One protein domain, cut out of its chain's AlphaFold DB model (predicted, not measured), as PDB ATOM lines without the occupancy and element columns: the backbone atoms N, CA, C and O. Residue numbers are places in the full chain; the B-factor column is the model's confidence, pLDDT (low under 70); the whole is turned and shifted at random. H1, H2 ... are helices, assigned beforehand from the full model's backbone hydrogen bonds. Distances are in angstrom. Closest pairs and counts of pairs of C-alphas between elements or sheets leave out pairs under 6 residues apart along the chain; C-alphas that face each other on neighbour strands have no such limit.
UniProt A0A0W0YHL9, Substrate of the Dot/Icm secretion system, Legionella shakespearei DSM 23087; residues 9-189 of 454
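This is residues 9 to 189 of the 454 residues of the protein "Substrate of the Dot/Icm secretion system" of Legionella shakespearei DSM 23087 (UniProt A0A0W0YHL9). Four helices, H1, H2, H3 and H5, stand side by side in an up-and-down bundle, each running against the one before it in the chain, and a helical hairpin of H6 and H7 crosses H3 on its side away from H1. H3 is in the middle of the whole; short H4 sits off to one side near the end of H3, and residues 92 to 97 stick out there. The printed part has 181 residues with seven named helices, H1 to H7 in that order, and no named strand: it is all helix. It is compact, with a radius of gyration of the C-alphas of 16.8 A, and rounded, spanning 47 by 39 by 35 A.

Start at H1, residues 9 to 30, and look across to H5, residues 107 to 116: they touch, closest at the C-alphas of Glu 14 and Val 115, 5.8 A, at a shallow tilt of 13 degrees, opposite ways. H2, residues 43 to 61, is close to H1 but not clearly touching, with the C-alphas of Lys 12 and Leu 56 closest at 7.1 A. H2 forms a hairpin with H3, residues 67 to 88; the closest C-alphas, of Leu 59 and Lys 70, are 5.9 A apart. H3 is the hub, touching four helices. With residues 75 to 85 alone it touches H5, closest at the C-alphas of Gln 82 and Asn 109, 5.9 A. With residues 72 to 77 alone it touches H6, residues 126 to 143, about perpendicular at 89 degrees; the closest C-alphas, of Gly 76 and Phe 132, are 4.3 A apart. H7, residues 164 to 187, touches H3 about perpendicular at 74 degrees, closest at the C-alphas of Leu 80 and Ala 174, 6.3 A. H6 and H7 form a hairpin at a shallow tilt of 27 degrees, closest at the C-alphas of Tyr 133 and Glu 178, 4.9 A. H4, residues 96 to 104, is close to H3 but not clearly touching, with the C-alphas of Lys 86 and Leu 103 closest at 6.4 A. In H1, H2, H3, H4, H5 and H7 every O i to N i+4 pair is within hydrogen-bond range; in H6, 12 of 14 are.

Find C-alpha 9 at (98.772, -24.257, 163.218); from there H1 runs 32.0 A to C-alpha 30. H2 covers 26.3 A, H3 31.6 A, H4 12.6 A, H5 14.2 A and H6 26.6 A. H7 runs 34.8 A to C-alpha 187 at (65.652, -27.975, 157.332).

The farthest C-alphas, of Glu 33 and Met 189, are 55.8 A apart. The printed part has no cut. The links H1 to H2 and H6 to H7 are long. Look for low pLDDT, under 70, at residues 90 to 94.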
ATOM      1  N   GLY A   9      97.578 -24.225 162.371       95.69
ATOM      2  CA  GLY A   9      98.772 -24.257 163.218       95.69
ATOM      3  C   GLY A   9      98.408 -24.371 164.697       95.69
ATOM      4  O   GLY A   9      98.957 -25.219 165.407       95.69
ATOM      5  N   THR A  10      97.424 -23.584 165.132       96.75
ATOM      6  CA  THR A  10      96.871 -23.649 166.489       96.75
ATOM      7  C   THR A  10      96.224 -25.004 166.762       96.75
ATOM      8  O   THR A  10      96.570 -25.643 167.756       96.75
ATOM      9  N   LEU A  11      95.363 -25.496 165.860       96.62
ATOM     10  CA  LEU A  11      94.741 -26.820 166.002       96.62
ATOM     11  C   LEU A  11      95.779 -27.930 166.157       96.62
ATOM     12  O   LEU A  11      95.641 -28.791 167.024       96.62
ATOM     13  N   LYS A  12      96.830 -27.905 165.330       97.44
ATOM     14  CA  LYS A  12      97.906 -28.894 165.375       97.44
ATOM     15  C   LYS A  12      98.620 -28.884 166.722       97.44
ATOM     16  O   LYS A  12      98.824 -29.945 167.312       97.44
ATOM     17  N   LYS A  13      99.029 -27.699 167.182       97.62
ATOM     18  CA  LYS A  13      99.754 -27.552 168.445       97.62
ATOM     19  C   LYS A  13      98.914 -28.076 169.606       97.62
ATOM     20  O   LYS A  13      99.357 -28.967 170.321       97.62
ATOM     21  N   GLU A  14      97.689 -27.575 169.742       97.81
ATOM     22  CA  GLU A  14      96.814 -27.955 170.848       97.81
ATOM     23  C   GLU A  14      96.454 -29.445 170.817       97.81
ATOM     24  O   GLU A  14      96.450 -30.094 171.861       97.81
ATOM     25  N   PHE A  15      96.197 -30.018 169.635       98.12
ATOM     26  CA  PHE A  15      95.950 -31.454 169.513       98.12
ATOM     27  C   PHE A  15      97.142 -32.278 170.012       98.12
ATOM     28  O   PHE A  15      96.958 -33.189 170.820       98.12
ATOM     29  N   ASN A  16      98.362 -31.941 169.585       97.38
ATOM     30  CA  ASN A  16      99.573 -32.639 170.018       97.38
ATOM     31  C   ASN A  16      99.794 -32.514 171.534       97.38
ATOM     32  O   ASN A  16     100.095 -33.512 172.192       97.38
ATOM     33  N   ASP A  17      99.569 -31.327 172.104       97.19
ATOM     34  CA  ASP A  17      99.652 -31.103 173.551       97.19
ATOM     35  C   ASP A  17      98.645 -31.992 174.307       97.19
ATOM     36  O   ASP A  17      98.983 -32.613 175.319       97.19
ATOM     37  N   LYS A  18      97.417 -32.140 173.787       96.56
ATOM     38  CA  LYS A  18      96.405 -33.036 174.369       96.56
ATOM     39  C   LYS A  18      96.737 -34.517 174.216       96.56
ATOM     40  O   LYS A  18      96.454 -35.286 175.133       96.56
ATOM     41  N   VAL A  19      97.370 -34.933 173.119       95.88
ATOM     42  CA  VAL A  19      97.879 -36.309 172.988       95.88
ATOM     43  C   VAL A  19      98.902 -36.598 174.087       95.88
ATOM     44  O   VAL A  19      98.790 -37.625 174.752       95.88
ATOM     45  N   ILE A  20      99.827 -35.672 174.364       95.38
ATOM     46  CA  ILE A  20     100.810 -35.824 175.451       95.38
ATOM     47  C   ILE A  20     100.120 -35.960 176.813       95.38
ATOM     48  O   ILE A  20     100.505 -36.819 177.604       95.38
ATOM     49  N   VAL A  21      99.095 -35.151 177.100       94.88
ATOM     50  CA  VAL A  21      98.317 -35.260 178.353       94.88
ATOM     51  C   VAL A  21      97.695 -36.650 178.501       94.88
ATOM     52  O   VAL A  21      97.748 -37.239 179.578       94.88
ATOM     53  N   ILE A  22      97.148 -37.196 177.418       93.56
ATOM     54  CA  ILE A  22      96.510 -38.516 177.414       93.56
ATOM     55  C   ILE A  22      97.539 -39.628 177.633       93.56
ATOM     56  O   ILE A  22      97.297 -40.525 178.434       93.56
ATOM     57  N   LEU A  23      98.710 -39.538 176.998       93.44
ATOM     58  CA  LEU A  23      99.803 -40.489 177.218       93.44
ATOM     59  C   LEU A  23     100.350 -40.415 178.650       93.44
ATOM     60  O   LEU A  23     100.630 -41.449 179.248       93.44
ATOM     61  N   LYS A  24     100.456 -39.213 179.236       93.50
ATOM     62  CA  LYS A  24     100.866 -39.034 180.641       93.50
ATOM     63  C   LYS A  24      99.851 -39.640 181.603       93.50
ATOM     64  O   LYS A  24     100.238 -40.221 182.610       93.50
ATOM     65  N   ARG A  25      98.554 -39.515 181.300       91.25
ATOM     66  CA  ARG A  25      97.503 -40.145 182.103       91.25
ATOM     67  C   ARG A  25      97.634 -41.667 182.073       91.25
ATOM     68  O   ARG A  25      97.645 -42.281 183.132       91.25
ATOM     69  N   GLU A  26      97.823 -42.241 180.890       89.81
ATOM     70  CA  GLU A  26      98.038 -43.681 180.731       89.81
ATOM     71  C   GLU A  26      99.308 -44.158 181.455       89.81
ATOM     72  O   GLU A  26      99.296 -45.200 182.107       89.81
ATOM     73  N   GLN A  27     100.394 -43.381 181.371       91.06
ATOM     74  CA  GLN A  27     101.642 -43.648 182.086       91.06
ATOM     75  C   GLN A  27     101.403 -43.766 183.596       91.06
ATOM     76  O   GLN A  27     101.859 -44.727 184.212       91.06
ATOM     77  N   LEU A  28     100.680 -42.802 184.175       90.25
ATOM     78  CA  LEU A  28     100.349 -42.781 185.600       90.25
ATOM     79  C   LEU A  28      99.433 -43.946 185.986       90.25
ATOM     80  O   LEU A  28      99.714 -44.633 186.963       90.25
ATOM     81  N   ASP A  29      98.378 -44.196 185.207       88.38
ATOM     82  CA  ASP A  29      97.397 -45.249 185.494       88.38
ATOM     83  C   ASP A  29      98.019 -46.661 185.411       88.38
ATOM     84  O   ASP A  29      97.589 -47.567 186.123       88.38
ATOM     85  N   LYS A  30      99.059 -46.853 184.584       88.12
ATOM     86  CA  LYS A  30      99.797 -48.123 184.438       88.12
ATOM     87  C   LYS A  30     101.114 -48.199 185.222       88.12
ATOM     88  O   LYS A  30     101.775 -49.233 185.165       88.12
ATOM     89  N   GLY A  31     101.518 -47.137 185.921       88.31
ATOM     90  CA  GLY A  31     102.786 -47.091 186.662       88.31
ATOM     91  C   GLY A  31     104.040 -47.234 185.785       88.31
ATOM     92  O   GLY A  31     105.015 -47.846 186.210       88.31
ATOM     93  N   LEU A  32     104.016 -46.717 184.551       88.69
ATOM     94  CA  LEU A  32     105.131 -46.835 183.603       88.69
ATOM     95  C   LEU A  32     106.227 -45.789 183.879       88.69
ATOM     96  O   LEU A  32     105.943 -44.607 184.073       88.69
ATOM     97  N   GLU A  33     107.497 -46.194 183.808       87.06
ATOM     98  CA  GLU A  33     108.642 -45.287 184.011       87.06
ATOM     99  C   GLU A  33     108.792 -44.250 182.886       87.06
ATOM    100  O   GLU A  33     109.195 -43.115 183.129       87.06
ATOM    101  N   ASN A  34     108.414 -44.618 181.659       89.56
ATOM    102  CA  ASN A  34     108.510 -43.771 180.472       89.56
ATOM    103  C   ASN A  34     107.134 -43.509 179.858       89.56
ATOM    104  O   ASN A  34     106.210 -44.313 179.998       89.56
ATOM    105  N   LEU A  35     107.016 -42.392 179.135       88.94
ATOM    106  CA  LEU A  35     105.798 -42.061 178.401       88.94
ATOM    107  C   LEU A  35     105.535 -43.144 177.333       88.94
ATOM    108  O   LEU A  35     106.417 -43.370 176.496       88.94
ATOM    109  N   PRO A  36     104.362 -43.808 177.337       90.81
ATOM    110  CA  PRO A  36     104.038 -44.803 176.323       90.81
ATOM    111  C   PRO A  36     103.926 -44.147 174.947       90.81
ATOM    112  O   PRO A  36     103.623 -42.953 174.829       90.81
ATOM    113  N   LYS A  37     104.139 -44.934 173.893       92.62
ATOM    114  CA  LYS A  37     103.815 -44.498 172.537       92.62
ATOM    115  C   LYS A  37     102.314 -44.642 172.296       92.62
ATOM    116  O   LYS A  37     101.605 -45.324 173.038       92.62
ATOM    117  N   VAL A  38     101.808 -44.006 171.242       91.38
ATOM    118  CA  VAL A  38     100.384 -44.105 170.887       91.38
ATOM    119  C   VAL A  38     100.002 -45.554 170.584       91.38
ATOM    120  O   VAL A  38      98.911 -45.985 170.947       91.38
ATOM    121  N   GLU A  39     100.906 -46.309 169.965       91.25
ATOM    122  CA  GLU A  39     100.744 -47.716 169.598       91.25
ATOM    123  C   GLU A  39     100.509 -48.634 170.808       91.25
ATOM    124  O   GLU A  39      99.852 -49.666 170.660       91.25
ATOM    125  N   ASP A  40     100.978 -48.228 171.994       89.25
ATOM    126  CA  ASP A  40     100.865 -48.979 173.251       89.25
ATOM    127  C   ASP A  40      99.513 -48.756 173.962       89.25
ATOM    128  O   ASP A  40      99.210 -49.389 174.982       89.25
ATOM    129  N   LEU A  41      98.682 -47.842 173.448       89.69
ATOM    130  CA  LEU A  41      97.350 -47.582 173.986       89.69
ATOM    131  C   LEU A  41      96.372 -48.731 173.677       89.69
ATOM    132  O   LEU A  41      96.534 -49.452 172.687       89.69
ATOM    133  N   PRO A  42      95.288 -48.875 174.465       88.12
ATOM    134  CA  PRO A  42      94.218 -49.817 174.150       88.12
ATOM    135  C   PRO A  42      93.683 -49.613 172.720       88.12
ATOM    136  O   PRO A  42      93.508 -48.459 172.313       88.12
ATOM    137  N   PRO A  43      93.346 -50.688 171.972       86.31
ATOM    138  CA  PRO A  43      93.114 -50.630 170.524       86.31
ATOM    139  C   PRO A  43      92.177 -49.513 170.063       86.31
ATOM    140  O   PRO A  43      92.492 -48.790 169.127       86.31
ATOM    141  N   ARG A  44      91.054 -49.306 170.761       86.19
ATOM    142  CA  ARG A  44      90.097 -48.246 170.412       86.19
ATOM    143  C   ARG A  44      90.734 -46.864 170.483       86.19
ATOM    144  O   ARG A  44      90.686 -46.115 169.512       86.19
ATOM    145  N   ARG A  45      91.360 -46.555 171.623       90.44
ATOM    146  CA  ARG A  45      91.950 -45.241 171.856       90.44
ATOM    147  C   ARG A  45      93.152 -45.036 170.925       90.44
ATOM    148  O   ARG A  45      93.281 -43.976 170.310       90.44
ATOM    149  N   ARG A  46      93.994 -46.060 170.778       93.31
ATOM    150  CA  ARG A  46      95.105 -46.082 169.824       93.31
ATOM    151  C   ARG A  46      94.630 -45.707 168.422       93.31
ATOM    152  O   ARG A  46      95.127 -44.737 167.862       93.31
ATOM    153  N   ASP A  47      93.646 -46.425 167.885       93.94
ATOM    154  CA  ASP A  47      93.183 -46.235 166.508       93.94
ATOM    155  C   ASP A  47      92.570 -44.833 166.301       93.94
ATOM    156  O   ASP A  47      92.774 -44.217 165.256       93.94
ATOM    157  N   GLU A  48      91.878 -44.285 167.307       95.44
ATOM    158  CA  GLU A  48      91.354 -42.910 167.289       95.44
ATOM    159  C   GLU A  48      92.473 -41.847 167.252       95.44
ATOM    160  O   GLU A  48      92.378 -40.892 166.479       95.44
ATOM    161  N   ILE A  49      93.540 -41.986 168.061       96.25
ATOM    162  CA  ILE A  49      94.691 -41.057 168.007       96.25
ATOM    163  C   ILE A  49      95.444 -41.216 166.698       96.25
ATOM    164  O   ILE A  49      95.786 -40.206 166.082       96.25
ATOM    165  N   LEU A  50      95.720 -42.454 166.280       95.94
ATOM    166  CA  LEU A  50      96.458 -42.724 165.051       95.94
ATOM    167  C   LEU A  50      95.719 -42.147 163.846       95.94
ATOM    168  O   LEU A  50      96.361 -41.521 163.006       95.94
ATOM    169  N   PHE A  51      94.389 -42.244 163.797       97.19
ATOM    170  CA  PHE A  51      93.581 -41.566 162.782       97.19
ATOM    171  C   PHE A  51      93.817 -40.063 162.749       97.19
ATOM    172  O   PHE A  51      94.232 -39.538 161.716       97.19
ATOM    173  N   LEU A  52      93.621 -39.371 163.868       97.94
ATOM    174  CA  LEU A  52      93.771 -37.915 163.911       97.94
ATOM    175  C   LEU A  52      95.207 -37.470 163.618       97.94
ATOM    176  O   LEU A  52      95.414 -36.546 162.834       97.94
ATOM    177  N   THR A  53      96.195 -38.163 164.180       96.94
ATOM    178  CA  THR A  53      97.623 -37.876 163.974       96.94
ATOM    179  C   THR A  53      98.016 -38.073 162.513       96.94
ATOM    180  O   THR A  53      98.724 -37.248 161.937       96.94
ATOM    181  N   THR A  54      97.500 -39.127 161.876       96.25
ATOM    182  CA  THR A  54      97.763 -39.406 160.462       96.25
ATOM    183  C   THR A  54      97.094 -38.378 159.561       96.25
ATOM    184  O   THR A  54      97.752 -37.844 158.670       96.25
ATOM    185  N   VAL A  55      95.820 -38.043 159.799       97.06
ATOM    186  CA  VAL A  55      95.125 -36.981 159.050       97.06
ATOM    187  C   VAL A  55      95.901 -35.669 159.160       97.06
ATOM    188  O   VAL A  55      96.191 -35.044 158.144       97.06
ATOM    189  N   LEU A  56      96.306 -35.283 160.370       96.69
ATOM    190  CA  LEU A  56      97.070 -34.065 160.619       96.69
ATOM    191  C   LEU A  56      98.412 -34.059 159.873       96.69
ATOM    192  O   LEU A  56      98.725 -33.076 159.202       96.69
ATOM    193  N   SER A  57      99.171 -35.156 159.930       95.75
ATOM    194  CA  SER A  57     100.447 -35.292 159.213       95.75
ATOM    195  C   SER A  57     100.269 -35.191 157.693       95.75
ATOM    196  O   SER A  57     101.024 -34.494 157.015       95.75
ATOM    197  N   GLN A  58      99.219 -35.811 157.151       95.50
ATOM    198  CA  GLN A  58      98.901 -35.715 155.727       95.50
ATOM    199  C   GLN A  58      98.505 -34.297 155.319       95.50
ATOM    200  O   GLN A  58      98.965 -33.809 154.292       95.50
ATOM    201  N   LEU A  59      97.686 -33.610 156.116       96.12
ATOM    202  CA  LEU A  59      97.312 -32.219 155.852       96.12
ATOM    203  C   LEU A  59      98.523 -31.285 155.907       96.12
ATOM    204  O   LEU A  59      98.629 -30.358 155.103       96.12
ATOM    205  N   GLU A  60      99.465 -31.532 156.813       94.81
ATOM    206  CA  GLU A  60     100.718 -30.785 156.869       94.81
ATOM    207  C   GLU A  60     101.557 -30.977 155.600       94.81
ATOM    208  O   GLU A  60     101.997 -29.985 155.013       94.81
ATOM    209  N   ALA A  61     101.696 -32.218 155.124       93.94
ATOM    210  CA  ALA A  61     102.447 -32.540 153.912       93.94
ATOM    211  C   ALA A  61     101.857 -31.904 152.635       93.94
ATOM    212  O   ALA A  61     102.573 -31.682 151.656       93.94
ATOM    213  N   GLN A  62     100.565 -31.562 152.632       91.06
ATOM    214  CA  GLN A  62      99.901 -30.928 151.493       91.06
ATOM    215  C   GLN A  62     100.127 -29.420 151.454       91.06
ATOM    216  O   GLN A  62      99.385 -28.644 152.055       91.06
ATOM    217  N   LYS A  63     101.147 -28.992 150.709       89.00
ATOM    218  CA  LYS A  63     101.507 -27.572 150.561       89.00
ATOM    219  C   LYS A  63     100.470 -26.743 149.793       89.00
ATOM    220  O   LYS A  63     100.344 -25.559 150.071       89.00
ATOM    221  N   GLU A  64      99.715 -27.374 148.894       91.12
ATOM    222  CA  GLU A  64      98.704 -26.710 148.054       91.12
ATOM    223  C   GLU A  64      97.454 -26.269 148.831       91.12
ATOM    224  O   GLU A  64      96.775 -25.326 148.436       91.12
ATOM    225  N   LEU A  65      97.139 -26.940 149.946       91.19
ATOM    226  CA  LEU A  65      95.968 -26.594 150.749       91.19
ATOM    227  C   LEU A  65      96.248 -25.362 151.606       91.19
ATOM    228  O   LEU A  65      97.252 -25.283 152.322       91.19
ATOM    229  N   LYS A  66      95.309 -24.422 151.611       93.50
ATOM    230  CA  LYS A  66      95.342 -23.256 152.494       93.50
ATOM    231  C   LYS A  66      95.028 -23.673 153.931       93.50
ATOM    232  O   LYS A  66      94.352 -24.669 154.180       93.50
ATOM    233  N   SER A  67      95.472 -22.862 154.896       92.50
ATOM    234  CA  SER A  67      95.267 -23.128 156.333       92.50
ATOM    235  C   SER A  67      93.796 -23.402 156.680       92.50
ATOM    236  O   SER A  67      93.500 -24.379 157.360       92.50
ATOM    237  N   HIS A  68      92.863 -22.614 156.135       92.38
ATOM    238  CA  HIS A  68      91.434 -22.803 156.396       92.38
ATOM    239  C   HIS A  68      90.888 -24.136 155.854       92.38
ATOM    240  O   HIS A  68      90.062 -24.756 156.514       92.38
ATOM    241  N   GLU A  69      91.360 -24.611 154.697       93.94
ATOM    242  CA  GLU A  69      90.948 -25.902 154.124       93.94
ATOM    243  C   GLU A  69      91.440 -27.055 155.003       93.94
ATOM    244  O   GLU A  69      90.678 -27.966 155.328       93.94
ATOM    245  N   LYS A  70      92.693 -26.971 155.472       96.75
ATOM    246  CA  LYS A  70      93.263 -27.941 156.418       96.75
ATOM    247  C   LYS A  70      92.497 -27.959 157.738       96.75
ATOM    248  O   LYS A  70      92.165 -29.039 158.222       96.75
ATOM    249  N   SER A  71      92.175 -26.787 158.293       96.75
ATOM    250  CA  SER A  71      91.337 -26.683 159.490       96.75
ATOM    251  C   SER A  71      89.995 -27.376 159.275       96.75
ATOM    252  O   SER A  71      89.645 -28.245 160.064       96.75
ATOM    253  N   THR A  72      89.271 -27.063 158.197       96.75
ATOM    254  CA  THR A  72      87.955 -27.652 157.887       96.75
ATOM    255  C   THR A  72      88.003 -29.181 157.831       96.75
ATOM    256  O   THR A  72      87.174 -29.840 158.462       96.75
ATOM    257  N   ILE A  73      89.005 -29.760 157.154       97.88
ATOM    258  CA  ILE A  73      89.187 -31.221 157.107       97.88
ATOM    259  C   ILE A  73      89.461 -31.778 158.511       97.88
ATOM    260  O   ILE A  73      88.876 -32.791 158.903       97.88
ATOM    261  N   PHE A  74      90.327 -31.123 159.290       98.25
ATOM    262  CA  PHE A  74      90.706 -31.610 160.615       98.25
ATOM    263  C   PHE A  74      89.575 -31.486 161.649       98.25
ATOM    264  O   PHE A  74      89.378 -32.407 162.440       98.25
ATOM    265  N   TYR A  75      88.761 -30.426 161.593       98.25
ATOM    266  CA  TYR A  75      87.499 -30.330 162.339       98.25
ATOM    267  C   TYR A  75      86.575 -31.511 162.008       98.25
ATOM    268  O   TYR A  75      86.062 -32.160 162.921       98.25
ATOM    269  N   GLY A  76      86.428 -31.856 160.723       98.19
ATOM    270  CA  GLY A  76      85.670 -33.034 160.290       98.19
ATOM    271  C   GLY A  76      86.210 -34.343 160.871       98.19
ATOM    272  O   GLY A  76      85.433 -35.167 161.352       98.19
ATOM    273  N   ALA A  77      87.534 -34.513 160.901       98.31
ATOM    274  CA  ALA A  77      88.180 -35.682 161.494       98.31
ATOM    275  C   ALA A  77      87.944 -35.779 163.014       98.31
ATOM    276  O   ALA A  77      87.589 -36.846 163.514       98.31
ATOM    277  N   MET A  78      88.086 -34.673 163.753       98.38
ATOM    278  CA  MET A  78      87.847 -34.644 165.201       98.38
ATOM    279  C   MET A  78      86.383 -34.934 165.545       98.38
ATOM    280  O   MET A  78      86.114 -35.747 166.430       98.38
ATOM    281  N   LEU A  79      85.433 -34.339 164.820       98.00
ATOM    282  CA  LEU A  79      84.000 -34.587 165.008       98.00
ATOM    283  C   LEU A  79      83.610 -36.031 164.661       98.00
ATOM    284  O   LEU A  79      82.784 -36.632 165.353       98.00
ATOM    285  N   LEU A  80      84.231 -36.616 163.632       98.00
ATOM    286  CA  LEU A  80      84.072 -38.031 163.303       98.00
ATOM    287  C   LEU A  80      84.511 -38.926 164.469       98.00
ATOM    288  O   LEU A  80      83.767 -39.827 164.854       98.00
ATOM    289  N   ILE A  81      85.666 -38.645 165.079       97.56
ATOM    290  CA  ILE A  81      86.135 -39.384 166.258       97.56
ATOM    291  C   ILE A  81      85.222 -39.157 167.467       97.56
ATOM    292  O   ILE A  81      84.875 -40.121 168.139       97.56
ATOM    293  N   GLN A  82      84.734 -37.938 167.716       95.75
ATOM    294  CA  GLN A  82      83.745 -37.707 168.781       95.75
ATOM    295  C   GLN A  82      82.472 -38.539 168.581       95.75
ATOM    296  O   GLN A  82      81.937 -39.117 169.533       95.75
ATOM    297  N   LYS A  83      81.987 -38.638 167.336       94.94
ATOM    298  CA  LYS A  83      80.842 -39.490 167.009       94.94
ATOM    299  C   LYS A  83      81.157 -40.964 167.236       94.94
ATOM    300  O   LYS A  83      80.294 -41.696 167.721       94.94
ATOM    301  N   ASP A  84      82.363 -41.390 166.898       93.56
ATOM    302  CA  ASP A  84      82.799 -42.761 167.094       93.56
ATOM    303  C   ASP A  84      82.885 -43.144 168.584       93.56
ATOM    304  O   ASP A  84      82.268 -44.132 168.987       93.56
ATOM    305  N   ILE A  85      83.494 -42.297 169.426       91.94
ATOM    306  CA  ILE A  85      83.494 -42.452 170.893       91.94
ATOM    307  C   ILE A  85      82.058 -42.605 171.402       91.94
ATOM    308  O   ILE A  85      81.746 -43.545 172.132       91.94
ATOM    309  N   LYS A  86      81.152 -41.713 170.974       90.38
ATOM    310  CA  LYS A  86      79.735 -41.763 171.361       90.38
ATOM    311  C   LYS A  86      79.070 -43.077 170.941       90.38
ATOM    312  O   LYS A  86      78.292 -43.634 171.709       90.38
ATOM    313  N   ASN A  87      79.354 -43.578 169.741       88.06
ATOM    314  CA  ASN A  87      78.794 -44.841 169.266       88.06
ATOM    315  C   ASN A  87      79.327 -46.042 170.068       88.06
ATOM    316  O   ASN A  87      78.562 -46.956 170.350       88.06
ATOM    317  N   ASN A  88      80.588 -46.014 170.501       82.44
ATOM    318  CA  ASN A  88      81.196 -47.081 171.303       82.44
ATOM    319  C   ASN A  88      80.721 -47.113 172.764       82.44
ATOM    320  O   ASN A  88      80.926 -48.117 173.447       82.44
ATOM    321  N   LEU A  89      80.102 -46.031 173.241       79.56
ATOM    322  CA  LEU A  89      79.432 -45.964 174.543       79.56
ATOM    323  C   LEU A  89      77.969 -46.437 174.482       79.56
ATOM    324  O   LEU A  89      77.360 -46.666 175.526       79.56
ATOM    325  N   ASN A  90      77.400 -46.612 173.281       65.50
ATOM    326  CA  ASN A  90      76.038 -47.113 173.066       65.50
ATOM    327  C   ASN A  90      75.953 -48.648 173.163       65.50
ATOM    328  O   ASN A  90      75.342 -49.290 172.309       65.50
ATOM    329  N   THR A  91      76.555 -49.251 174.188       61.50
ATOM    330  CA  THR A  91      76.371 -50.680 174.475       61.50
ATOM    331  C   THR A  91      74.961 -50.916 175.033       61.50
ATOM    332  O   THR A  91      74.455 -50.099 175.811       61.50
ATOM    333  N   GLU A  92      74.311 -52.010 174.623       53.03
ATOM    334  CA  GLU A  92      72.993 -52.422 175.130       53.03
ATOM    335  C   GLU A  92      72.986 -52.464 176.674       53.03
ATOM    336  O   GLU A  92      73.963 -52.872 177.298       53.03
ATOM    337  N   GLY A  93      71.905 -51.973 177.295       59.03
ATOM    338  CA  GLY A  93      71.716 -51.975 178.756       59.03
ATOM    339  C   GLY A  93      72.138 -50.707 179.520       59.03
ATOM    340  O   GLY A  93      71.775 -50.562 180.682       59.03
ATOM    341  N   ILE A  94      72.842 -49.747 178.905       66.44
ATOM    342  CA  ILE A  94      73.166 -48.460 179.561       66.44
ATOM    343  C   ILE A  94      72.053 -47.441 179.267       66.44
ATOM    344  O   ILE A  94      71.753 -47.205 178.094       66.44
ATOM    345  N   ASN A  95      71.456 -46.814 180.288       77.81
ATOM    346  CA  ASN A  95      70.443 -45.763 180.104       77.81
ATOM    347  C   ASN A  95      71.041 -44.471 179.492       77.81
ATOM    348  O   ASN A  95      72.256 -44.281 179.465       77.81
ATOM    349  N   ILE A  96      70.194 -43.578 178.967       75.88
ATOM    350  CA  ILE A  96      70.637 -42.372 178.236       75.88
ATOM    351  C   ILE A  96      71.496 -41.443 179.114       75.88
ATOM    352  O   ILE A  96      72.484 -40.896 178.626       75.88
ATOM    353  N   ILE A  97      71.159 -41.310 180.400       73.56
ATOM    354  CA  ILE A  97      71.843 -40.413 181.344       73.56
ATOM    355  C   ILE A  97      73.282 -40.889 181.588       73.56
ATOM    356  O   ILE A  97      74.228 -40.147 181.337       73.56
ATOM    357  N   ALA A  98      73.470 -42.165 181.930       72.75
ATOM    358  CA  ALA A  98      74.791 -42.742 182.174       72.75
ATOM    359  C   ALA A  98      75.685 -42.743 180.918       72.75
ATOM    360  O   ALA A  98      76.912 -42.719 181.018       72.75
ATOM    361  N   ARG A  99      75.101 -42.766 179.710       75.94
ATOM    362  CA  ARG A  99      75.869 -42.602 178.460       75.94
ATOM    363  C   ARG A  99      76.404 -41.188 178.304       75.94
ATOM    364  O   ARG A  99      77.542 -41.026 177.870       75.94
ATOM    365  N   GLN A 100      75.585 -40.190 178.623       73.81
ATOM    366  CA  GLN A 100      75.976 -38.790 178.536       73.81
ATOM    367  C   GLN A 100      77.084 -38.481 179.548       73.81
ATOM    368  O   GLN A 100      78.123 -37.964 179.152       73.81
ATOM    369  N   GLU A 101      76.937 -38.937 180.794       73.38
ATOM    370  CA  GLU A 101      77.977 -38.817 181.826       73.38
ATOM    371  C   GLU A 101      79.290 -39.488 181.397       73.38
ATOM    372  O   GLU A 101      80.365 -38.901 181.500       73.38
ATOM    373  N   LYS A 102      79.238 -40.708 180.841       79.00
ATOM    374  CA  LYS A 102      80.442 -41.391 180.329       79.00
ATOM    375  C   LYS A 102      81.100 -40.652 179.163       79.00
ATOM    376  O   LYS A 102      82.322 -40.693 179.030       79.00
ATOM    377  N   LEU A 103      80.312 -40.007 178.305       81.94
ATOM    378  CA  LEU A 103      80.830 -39.226 177.185       81.94
ATOM    379  C   LEU A 103      81.485 -37.924 177.662       81.94
ATOM    380  O   LEU A 103      82.525 -37.535 177.128       81.94
ATOM    381  N   GLU A 104      80.896 -37.268 178.659       79.31
ATOM    382  CA  GLU A 104      81.448 -36.072 179.305       79.31
ATOM    383  C   GLU A 104      82.737 -36.389 180.070       79.31
ATOM    384  O   GLU A 104      83.705 -35.636 179.982       79.31
ATOM    385  N   ASN A 105      82.803 -37.565 180.699       81.50
ATOM    386  CA  ASN A 105      83.986 -38.058 181.405       81.50
ATOM    387  C   ASN A 105      85.075 -38.639 180.483       81.50
ATOM    388  O   ASN A 105      86.155 -39.007 180.951       81.50
ATOM    389  N   SER A 106      84.835 -38.740 179.171       89.19
ATOM    390  CA  SER A 106      85.857 -39.202 178.227       89.19
ATOM    391  C   SER A 106      86.917 -38.118 178.019       89.19
ATOM    392  O   SER A 106      86.671 -37.117 177.344       89.19
ATOM    393  N   LEU A 107      88.125 -38.359 178.542       91.50
ATOM    394  CA  LEU A 107      89.266 -37.436 178.451       91.50
ATOM    395  C   LEU A 107      89.598 -37.037 177.007       91.50
ATOM    396  O   LEU A 107      89.961 -35.896 176.730       91.50
ATOM    397  N   LEU A 108      89.480 -37.976 176.068       93.75
ATOM    398  CA  LEU A 108      89.664 -37.678 174.654       93.75
ATOM    399  C   LEU A 108      88.562 -36.752 174.136       93.75
ATOM    400  O   LEU A 108      88.857 -35.774 173.457       93.75
ATOM    401  N   ASN A 109      87.301 -37.059 174.434       94.50
ATOM    402  CA  ASN A 109      86.176 -36.276 173.938       94.50
ATOM    403  C   ASN A 109      86.223 -34.828 174.452       94.50
ATOM    404  O   ASN A 109      86.047 -33.901 173.658       94.50
ATOM    405  N   SER A 110      86.510 -34.636 175.745       94.06
ATOM    406  CA  SER A 110      86.706 -33.311 176.343       94.06
ATOM    407  C   SER A 110      87.909 -32.592 175.729       94.06
ATOM    408  O   SER A 110      87.771 -31.454 175.288       94.06
ATOM    409  N   SER A 111      89.038 -33.286 175.551       95.56
ATOM    410  CA  SER A 111      90.220 -32.728 174.881       95.56
ATOM    411  C   SER A 111      89.921 -32.243 173.459       95.56
ATOM    412  O   SER A 111      90.388 -31.176 173.077       95.56
ATOM    413  N   LEU A 112      89.124 -32.974 172.668       96.69
ATOM    414  CA  LEU A 112      88.741 -32.533 171.317       96.69
ATOM    415  C   LEU A 112      87.814 -31.320 171.347       96.69
ATOM    416  O   LEU A 112      87.958 -30.439 170.502       96.69
ATOM    417  N   ASN A 113      86.886 -31.247 172.307       95.12
ATOM    418  CA  ASN A 113      86.064 -30.050 172.490       95.12
ATOM    419  C   ASN A 113      86.943 -28.832 172.807       95.12
ATOM    420  O   ASN A 113      86.765 -27.788 172.186       95.12
ATOM    421  N   GLU A 114      87.934 -28.974 173.691       94.75
ATOM    422  CA  GLU A 114      88.876 -27.897 174.021       94.75
ATOM    423  C   GLU A 114      89.720 -27.467 172.811       94.75
ATOM    424  O   GLU A 114      89.790 -26.274 172.503       94.75
ATOM    425  N   VAL A 115      90.284 -28.428 172.063       96.19
ATOM    426  CA  VAL A 115      91.054 -28.154 170.834       96.19
ATOM    427  C   VAL A 115      90.203 -27.382 169.826       96.19
ATOM    428  O   VAL A 115      90.641 -26.389 169.250       96.19
ATOM    429  N   MET A 116      88.947 -27.787 169.645       96.06
ATOM    430  CA  MET A 116      88.013 -27.130 168.731       96.06
ATOM    431  C   MET A 116      87.456 -25.801 169.254       96.06
ATOM    432  O   MET A 116      86.843 -25.078 168.470       96.06
ATOM    433  N   ASN A 117      87.652 -25.482 170.539       93.88
ATOM    434  CA  ASN A 117      86.914 -24.451 171.275       93.88
ATOM    435  C   ASN A 117      85.386 -24.628 171.176       93.88
ATOM    436  O   ASN A 117      84.637 -23.671 170.995       93.88
ATOM    437  N   LYS A 118      84.921 -25.877 171.238       93.50
ATOM    438  CA  LYS A 118      83.511 -26.241 171.120       93.50
ATOM    439  C   LYS A 118      82.881 -26.402 172.504       93.50
ATOM    440  O   LYS A 118      83.265 -27.301 173.248       93.50
ATOM    441  N   SER A 119      81.863 -25.599 172.799       90.12
ATOM    442  CA  SER A 119      81.024 -25.703 174.005       90.12
ATOM    443  C   SER A 119      79.539 -25.800 173.631       90.12
ATOM    444  O   SER A 119      79.205 -25.898 172.448       90.12
ATOM    445  N   ALA A 120      78.641 -25.810 174.620       86.31
ATOM    446  CA  ALA A 120      77.200 -25.744 174.368       86.31
ATOM    447  C   ALA A 120      76.790 -24.384 173.767       86.31
ATOM    448  O   ALA A 120      75.940 -24.319 172.885       86.31
ATOM    449  N   GLU A 121      77.446 -23.309 174.201       87.19
ATOM    450  CA  GLU A 121      77.218 -21.927 173.768       87.19
ATOM    451  C   GLU A 121      77.983 -21.582 172.482       87.19
ATOM    452  O   GLU A 121      77.622 -20.641 171.775       87.19
ATOM    453  N   ASN A 122      79.042 -22.338 172.173       89.19
ATOM    454  CA  ASN A 122      79.881 -22.159 170.994       89.19
ATOM    455  C   ASN A 122      79.981 -23.466 170.194       89.19
ATOM    456  O   ASN A 122      80.967 -24.200 170.295       89.19
ATOM    457  N   ALA A 123      78.956 -23.756 169.393       91.00
ATOM    458  CA  ALA A 123      78.888 -24.939 168.540       91.00
ATOM    459  C   ALA A 123      78.885 -24.566 167.043       91.00
ATOM    460  O   ALA A 123      78.300 -23.542 166.677       91.00
ATOM    461  N   PRO A 124      79.497 -25.387 166.163       92.69
ATOM    462  CA  PRO A 124      79.431 -25.169 164.722       92.69
ATOM    463  C   PRO A 124      77.991 -25.156 164.205       92.69
ATOM    464  O   PRO A 124      77.157 -25.941 164.657       92.69
ATOM    465  N   THR A 125      77.713 -24.315 163.210       92.19
ATOM    466  CA  THR A 125      76.416 -24.320 162.518       92.19
ATOM    467  C   THR A 125      76.257 -25.574 161.655       92.19
ATOM    468  O   THR A 125      77.247 -26.187 161.247       92.19
ATOM    469  N   ASN A 126      75.024 -25.941 161.289       92.62
ATOM    470  CA  ASN A 126      74.798 -27.077 160.388       92.62
ATOM    471  C   ASN A 126      75.458 -26.895 159.012       92.62
ATOM    472  O   ASN A 126      75.893 -27.874 158.400       92.62
ATOM    473  N   LEU A 127      75.607 -25.650 158.548       91.69
ATOM    474  CA  LEU A 127      76.361 -25.344 157.334       91.69
ATOM    475  C   LEU A 127      77.858 -25.650 157.507       91.69
ATOM    476  O   LEU A 127      78.445 -26.314 156.656       91.69
ATOM    477  N   GLN A 128      78.463 -25.250 158.631       93.69
ATOM    478  CA  GLN A 128      79.858 -25.592 158.937       93.69
ATOM    479  C   GLN A 128      80.046 -27.104 159.091       93.69
ATOM    480  O   GLN A 128      80.998 -27.656 158.548       93.69
ATOM    481  N   LEU A 129      79.121 -27.794 159.770       96.69
ATOM    482  CA  LEU A 129      79.140 -29.256 159.883       96.69
ATOM    483  C   LEU A 129      79.063 -29.932 158.509       96.69
ATOM    484  O   LEU A 129      79.787 -30.893 158.258       96.69
ATOM    485  N   THR A 130      78.222 -29.413 157.611       95.56
ATOM    486  CA  THR A 130      78.127 -29.892 156.226       95.56
ATOM    487  C   THR A 130      79.473 -29.772 155.515       95.56
ATOM    488  O   THR A 130      79.929 -30.740 154.909       95.56
ATOM    489  N   ASP A 131      80.137 -28.619 155.628       95.12
ATOM    490  CA  ASP A 131      81.456 -28.408 155.032       95.12
ATOM    491  C   ASP A 131      82.509 -29.345 155.648       95.12
ATOM    492  O   ASP A 131      83.202 -30.043 154.914       95.12
ATOM    493  N   PHE A 132      82.579 -29.463 156.979       98.06
ATOM    494  CA  PHE A 132      83.521 -30.368 157.651       98.06
ATOM    495  C   PHE A 132      83.378 -31.820 157.193       98.06
ATOM    496  O   PHE A 132      84.378 -32.468 156.873       98.06
ATOM    497  N   TYR A 133      82.147 -32.341 157.153       98.38
ATOM    498  CA  TYR A 133      81.908 -33.734 156.780       98.38
ATOM    499  C   TYR A 133      82.110 -33.983 155.284       98.38
ATOM    500  O   TYR A 133      82.641 -35.030 154.908       98.38
ATOM    501  N   ARG A 134      81.774 -33.012 154.426       96.69
ATOM    502  CA  ARG A 134      82.074 -33.090 152.991       96.69
ATOM    503  C   ARG A 134      83.580 -33.140 152.742       96.69
ATOM    504  O   ARG A 134      84.041 -33.984 151.971       96.69
ATOM    505  N   GLU A 135      84.351 -32.278 153.404       96.88
ATOM    506  CA  GLU A 135      85.801 -32.209 153.203       96.88
ATOM    507  C   GLU A 135      86.530 -33.438 153.769       96.88
ATOM    508  O   GLU A 135      87.415 -33.984 153.104       96.88
ATOM    509  N   ILE A 136      86.134 -33.962 154.938       97.50
ATOM    510  CA  ILE A 136      86.725 -35.216 155.442       97.50
ATOM    511  C   ILE A 136      86.343 -36.417 154.572       97.50
ATOM    512  O   ILE A 136      87.200 -37.254 154.309       97.50
ATOM    513  N   ASN A 137      85.119 -36.496 154.039       97.00
ATOM    514  CA  ASN A 137      84.764 -37.552 153.085       97.00
ATOM    515  C   ASN A 137      85.568 -37.430 151.785       97.00
ATOM    516  O   ASN A 137      86.028 -38.437 151.243       97.00
ATOM    517  N   ALA A 138      85.816 -36.206 151.310       94.75
ATOM    518  CA  ALA A 138      86.695 -35.976 150.172       94.75
ATOM    519  C   ALA A 138      88.139 -36.421 150.449       94.75
ATOM    520  O   ALA A 138      88.746 -37.040 149.576       94.75
ATOM    521  N   PHE A 139      88.657 -36.164 151.652       95.00
ATOM    522  CA  PHE A 139      89.965 -36.644 152.101       95.00
ATOM    523  C   PHE A 139      90.013 -38.177 152.202       95.00
ATOM    524  O   PHE A 139      90.951 -38.797 151.702       95.00
ATOM    525  N   MET A 140      88.984 -38.796 152.789       94.12
ATOM    526  CA  MET A 140      88.897 -40.245 152.998       94.12
ATOM    527  C   MET A 140      88.863 -41.037 151.692       94.12
ATOM    528  O   MET A 140      89.291 -42.183 151.691       94.12
ATOM    529  N   ARG A 141      88.463 -40.440 150.557       92.62
ATOM    530  CA  ARG A 141      88.557 -41.102 149.240       92.62
ATOM    531  C   ARG A 141      89.969 -41.573 148.888       92.62
ATOM    532  O   ARG A 141      90.105 -42.509 148.115       92.62
ATOM    533  N   ARG A 142      91.014 -40.995 149.487       90.44
ATOM    534  CA  ARG A 142      92.417 -41.390 149.262       90.44
ATOM    535  C   ARG A 142      92.766 -42.796 149.748       90.44
ATOM    536  O   ARG A 142      93.862 -43.267 149.463       90.44
ATOM    537  N   ILE A 143      91.873 -43.461 150.485       91.06
ATOM    538  CA  ILE A 143      92.027 -44.891 150.787       91.06
ATOM    539  C   ILE A 143      91.837 -45.758 149.536       91.06
ATOM    540  O   ILE A 143      92.322 -46.884 149.505       91.06
ATOM    541  N   PHE A 144      91.151 -45.249 148.510       92.44
ATOM    542  CA  PHE A 144      90.955 -45.936 147.239       92.44
ATOM    543  C   PHE A 144      92.102 -45.649 146.272       92.44
ATOM    544  O   PHE A 144      92.693 -44.563 146.282       92.44
ATOM    545  N   THR A 145      92.389 -46.614 145.402       91.31
ATOM    546  CA  THR A 145      93.378 -46.457 144.330       91.31
ATOM    547  C   THR A 145      92.982 -45.276 143.443       91.31
ATOM    548  O   THR A 145      91.863 -45.214 142.941       91.31
ATOM    549  N   GLU A 146      93.886 -44.303 143.289       90.06
ATOM    550  CA  GLU A 146      93.637 -43.051 142.550       90.06
ATOM    551  C   GLU A 146      92.402 -42.258 143.034       90.06
ATOM    552  O   GLU A 146      91.836 -41.456 142.297       90.06
ATOM    553  N   SER A 147      91.989 -42.443 144.292       90.06
ATOM    554  CA  SER A 147      90.751 -41.872 144.845       90.06
ATOM    555  C   SER A 147      89.459 -42.301 144.127       90.06
ATOM    556  O   SER A 147      88.446 -41.605 144.232       90.06
ATOM    557  N   ASP A 148      89.476 -43.446 143.434       90.19
ATOM    558  CA  ASP A 148      88.323 -44.034 142.746       90.19
ATOM    559  C   ASP A 148      87.994 -45.422 143.320       90.19
ATOM    560  O   ASP A 148      88.751 -46.380 143.152       90.19
ATOM    561  N   SER A 149      86.833 -45.562 143.966       92.44
ATOM    562  CA  SER A 149      86.387 -46.842 144.536       92.44
ATOM    563  C   SER A 149      86.116 -47.915 143.478       92.44
ATOM    564  O   SER A 149      86.107 -49.105 143.800       92.44
ATOM    565  N   ARG A 150      85.976 -47.558 142.193       90.88
ATOM    566  CA  ARG A 150      85.945 -48.546 141.096       90.88
ATOM    567  C   ARG A 150      87.233 -49.369 141.035       90.88
ATOM    568  O   ARG A 150      87.182 -50.528 140.638       90.88
ATOM    569  N   LYS A 151      88.361 -48.793 141.463       91.44
ATOM    570  CA  LYS A 151      89.698 -49.409 141.454       91.44
ATOM    571  C   LYS A 151      90.059 -50.118 142.764       91.44
ATOM    572  O   LYS A 151      91.203 -50.534 142.939       91.44
ATOM    573  N   GLY A 152      89.102 -50.251 143.682       89.44
ATOM    574  CA  GLY A 152      89.317 -50.888 144.975       89.44
ATOM    575  C   GLY A 152      90.159 -50.044 145.935       89.44
ATOM    576  O   GLY A 152      90.445 -48.865 145.705       89.44
ATOM    577  N   LEU A 153      90.534 -50.656 147.053       87.19
ATOM    578  CA  LEU A 153      91.357 -50.016 148.075       87.19
ATOM    579  C   LEU A 153      92.824 -50.028 147.669       87.19
ATOM    580  O   LEU A 153      93.329 -51.007 147.123       87.19
ATOM    581  N   SER A 154      93.514 -48.933 147.960       87.56
ATOM    582  CA  SER A 154      94.942 -48.847 147.703       87.56
ATOM    583  C   SER A 154      95.699 -49.727 148.692       87.56
ATOM    584  O   SER A 154      95.533 -49.594 149.903       87.56
ATOM    585  N   LYS A 155      96.593 -50.582 148.180       80.69
ATOM    586  CA  LYS A 155      97.474 -51.434 149.004       80.69
ATOM    587  C   LYS A 155      98.417 -50.627 149.894       80.69
ATOM    588  O   LYS A 155      98.852 -51.113 150.931       80.69
ATOM    589  N   SER A 156      98.733 -49.403 149.479       84.19
ATOM    590  CA  SER A 156      99.426 -48.428 150.307       84.19
ATOM    591  C   SER A 156      98.653 -47.119 150.279       84.19
ATOM    592  O   SER A 156      98.492 -46.488 149.232       84.19
ATOM    593  N   HIS A 157      98.137 -46.718 151.432       87.06
ATOM    594  CA  HIS A 157      97.477 -45.434 151.606       87.06
ATOM    595  C   HIS A 157      97.919 -44.799 152.914       87.06
ATOM    596  O   HIS A 157      98.318 -45.480 153.857       87.06
ATOM    597  N   ALA A 158      97.772 -43.480 153.009       84.00
ATOM    598  CA  ALA A 158      98.201 -42.723 154.178       84.00
ATOM    599  C   ALA A 158      97.665 -43.276 155.509       84.00
ATOM    600  O   ALA A 158      98.371 -43.267 156.505       84.00
ATOM    601  N   LEU A 159      96.437 -43.799 155.511       89.56
ATOM    602  CA  LEU A 159      95.761 -44.314 156.703       89.56
ATOM    603  C   LEU A 159      96.063 -45.793 157.024       89.56
ATOM    604  O   LEU A 159      95.359 -46.383 157.831       89.56
ATOM    605  N   GLN A 160      97.078 -46.413 156.404       88.44
ATOM    606  CA  GLN A 160      97.344 -47.864 156.520       88.44
ATOM    607  C   GLN A 160      97.727 -48.317 157.936       88.44
ATOM    608  O   GLN A 160      97.683 -49.502 158.242       88.44
ATOM    609  N   VAL A 161      98.089 -47.370 158.806       88.12
ATOM    610  CA  VAL A 161      98.349 -47.605 160.235       88.12
ATOM    611  C   VAL A 161      97.090 -47.983 161.023       88.12
ATOM    612  O   VAL A 161      97.196 -48.449 162.153       88.12
ATOM    613  N   ILE A 162      95.902 -47.786 160.448       90.06
ATOM    614  CA  ILE A 162      94.625 -48.143 161.066       90.06
ATOM    615  C   ILE A 162      94.113 -49.424 160.414       90.06
ATOM    616  O   ILE A 162      94.105 -49.502 159.182       90.06
ATOM    617  N   PRO A 163      93.627 -50.400 161.206       87.88
ATOM    618  CA  PRO A 163      93.031 -51.611 160.665       87.88
ATOM    619  C   PRO A 163      91.938 -51.301 159.645       87.88
ATOM    620  O   PRO A 163      91.119 -50.393 159.824       87.88
ATOM    621  N   PHE A 164      91.901 -52.075 158.571       84.94
ATOM    622  CA  PHE A 164      91.010 -51.802 157.456       84.94
ATOM    623  C   PHE A 164      89.522 -51.833 157.859       84.94
ATOM    624  O   PHE A 164      88.747 -50.951 157.481       84.94
ATOM    625  N   GLU A 165      89.120 -52.783 158.706       85.00
ATOM    626  CA  GLU A 165      87.762 -52.875 159.251       85.00
ATOM    627  C   GLU A 165      87.378 -51.591 159.989       85.00
ATOM    628  O   GLU A 165      86.244 -51.110 159.898       85.00
ATOM    629  N   ARG A 166      88.345 -51.003 160.695       89.56
ATOM    630  CA  ARG A 166      88.161 -49.768 161.441       89.56
ATOM    631  C   ARG A 166      88.010 -48.570 160.509       89.56
ATOM    632  O   ARG A 166      87.120 -47.749 160.733       89.56
ATOM    633  N   LEU A 167      88.796 -48.502 159.436       90.88
ATOM    634  CA  LEU A 167      88.635 -47.485 158.392       90.88
ATOM    635  C   LEU A 167      87.271 -47.564 157.710       90.88
ATOM    636  O   LEU A 167      86.647 -46.529 157.487       90.88
ATOM    637  N   ALA A 168      86.771 -48.771 157.444       90.88
ATOM    638  CA  ALA A 168      85.440 -48.957 156.878       90.88
ATOM    639  C   ALA A 168      84.333 -48.443 157.821       90.88
ATOM    640  O   ALA A 168      83.392 -47.782 157.374       90.88
ATOM    641  N   VAL A 169      84.454 -48.680 159.134       92.38
ATOM    642  CA  VAL A 169      83.518 -48.140 160.141       92.38
ATOM    643  C   VAL A 169      83.562 -46.608 160.187       92.38
ATOM    644  O   VAL A 169      82.505 -45.965 160.210       92.38
ATOM    645  N   LEU A 170      84.759 -46.018 160.158       95.25
ATOM    646  CA  LEU A 170      84.938 -44.565 160.148       95.25
ATOM    647  C   LEU A 170      84.372 -43.935 158.869       95.25
ATOM    648  O   LEU A 170      83.612 -42.975 158.961       95.25
ATOM    649  N   ALA A 171      84.648 -44.503 157.692       95.69
ATOM    650  CA  ALA A 171      84.115 -44.015 156.419       95.69
ATOM    651  C   ALA A 171      82.577 -44.105 156.365       95.69
ATOM    652  O   ALA A 171      81.909 -43.130 156.025       95.69
ATOM    653  N   ASN A 172      81.990 -45.229 156.794       95.38
ATOM    654  CA  ASN A 172      80.534 -45.381 156.913       95.38
ATOM    655  C   ASN A 172      79.924 -44.309 157.832       95.38
ATOM    656  O   ASN A 172      78.924 -43.669 157.494       95.38
ATOM    657  N   THR A 173      80.549 -44.080 158.988       96.50
ATOM    658  CA  THR A 173      80.108 -43.053 159.938       96.50
ATOM    659  C   THR A 173      80.206 -41.655 159.332       96.50
ATOM    660  O   THR A 173      79.263 -40.875 159.457       96.50
ATOM    661  N   ALA A 174      81.289 -41.354 158.619       97.81
ATOM    662  CA  ALA A 174      81.500 -40.066 157.972       97.81
ATOM    663  C   ALA A 174      80.467 -39.789 156.860       97.81
ATOM    664  O   ALA A 174      79.935 -38.680 156.783       97.81
ATOM    665  N   TYR A 175      80.083 -40.795 156.064       98.00
ATOM    666  CA  TYR A 175      79.009 -40.654 155.068       98.00
ATOM    667  C   TYR A 175      77.646 -40.366 155.712       98.00
ATOM    668  O   TYR A 175      76.882 -39.541 155.212       98.00
ATOM    669  N   LYS A 176      77.341 -41.007 156.848       97.69
ATOM    670  CA  LYS A 176      76.108 -40.748 157.614       97.69
ATOM    671  C   LYS A 176      76.091 -39.348 158.230       97.69
ATOM    672  O   LYS A 176      75.037 -38.717 158.267       97.69
ATOM    673  N   LEU A 177      77.237 -38.873 158.717       98.06
ATOM    674  CA  LEU A 177      77.371 -37.534 159.290       98.06
ATOM    675  C   LEU A 177      77.172 -36.438 158.236       98.06
ATOM    676  O   LEU A 177      76.451 -35.481 158.509       98.06
ATOM    677  N   GLU A 178      77.724 -36.602 157.027       98.25
ATOM    678  CA  GLU A 178      77.487 -35.668 155.915       98.25
ATOM    679  C   GLU A 178      76.005 -35.609 155.530       98.25
ATOM    680  O   GLU A 178      75.447 -34.515 155.426       98.25
ATOM    681  N   GLU A 179      75.339 -36.764 155.374       97.94
ATOM    682  CA  GLU A 179      73.898 -36.802 155.087       97.94
ATOM    683  C   GLU A 179      73.110 -36.059 156.175       97.94
ATOM    684  O   GLU A 179      72.299 -35.188 155.863       97.94
ATOM    685  N   ALA A 180      73.357 -36.379 157.448       97.94
ATOM    686  CA  ALA A 180      72.619 -35.808 158.570       97.94
ATOM    687  C   ALA A 180      72.818 -34.289 158.695       97.94
ATOM    688  O   ALA A 180      71.834 -33.557 158.806       97.94
ATOM    689  N   ALA A 181      74.064 -33.808 158.630       97.31
ATOM    690  CA  ALA A 181      74.365 -32.379 158.723       97.31
ATOM    691  C   ALA A 181      73.762 -31.596 157.554       97.31
ATOM    692  O   ALA A 181      73.167 -30.538 157.757       97.31
ATOM    693  N   THR A 182      73.836 -32.149 156.339       96.69
ATOM    694  CA  THR A 182      73.279 -31.477 155.163       96.69
ATOM    695  C   THR A 182      71.752 -31.427 155.219       96.69
ATOM    696  O   THR A 182      71.164 -30.407 154.866       96.69
ATOM    697  N   LYS A 183      71.092 -32.495 155.694       97.62
ATOM    698  CA  LYS A 183      69.635 -32.512 155.919       97.62
ATOM    699  C   LYS A 183      69.210 -31.488 156.969       97.62
ATOM    700  O   LYS A 183      68.251 -30.759 156.738       97.62
ATOM    701  N   ALA A 184      69.938 -31.408 158.082       96.75
ATOM    702  CA  ALA A 184      69.685 -30.413 159.120       96.75
ATOM    703  C   ALA A 184      69.859 -28.985 158.579       96.75
ATOM    704  O   ALA A 184      68.990 -28.145 158.781       96.75
ATOM    705  N   SER A 185      70.912 -28.741 157.792       94.94
ATOM    706  CA  SER A 185      71.130 -27.444 157.147       94.94
ATOM    707  C   SER A 185      70.006 -27.071 156.180       94.94
ATOM    708  O   SER A 185      69.630 -25.907 156.148       94.94
ATOM    709  N   ILE A 186      69.454 -28.019 155.408       95.50
ATOM    710  CA  ILE A 186      68.288 -27.762 154.543       95.50
ATOM    711  C   ILE A 186      67.047 -27.439 155.379       95.50
ATOM    712  O   ILE A 186      66.296 -26.535 155.022       95.50
ATOM    713  N   ALA A 187      66.822 -28.165 156.476       94.94
ATOM    714  CA  ALA A 187      65.652 -27.975 157.332       94.94
ATOM    715  C   ALA A 187      65.604 -26.583 157.990       94.94
ATOM    716  O   ALA A 187      64.522 -26.092 158.294       94.94
ATOM    717  N   GLU A 188      66.759 -25.939 158.175       93.00
ATOM    718  CA  GLU A 188      66.870 -24.575 158.710       93.00
ATOM    719  C   GLU A 188      66.644 -23.473 157.659       93.00
ATOM    720  O   GLU A 188      66.510 -22.304 158.023       93.00
ATOM    721  N   MET A 189      66.613 -23.805 156.364       93.56
ATOM    722  CA  MET A 189      66.468 -22.806 155.302       93.56
ATOM    723  C   MET A 189      65.035 -22.281 155.237       93.56
ATOM    724  O   MET A 189      64.077 -23.045 155.102       93.56
TER     725      MET A 189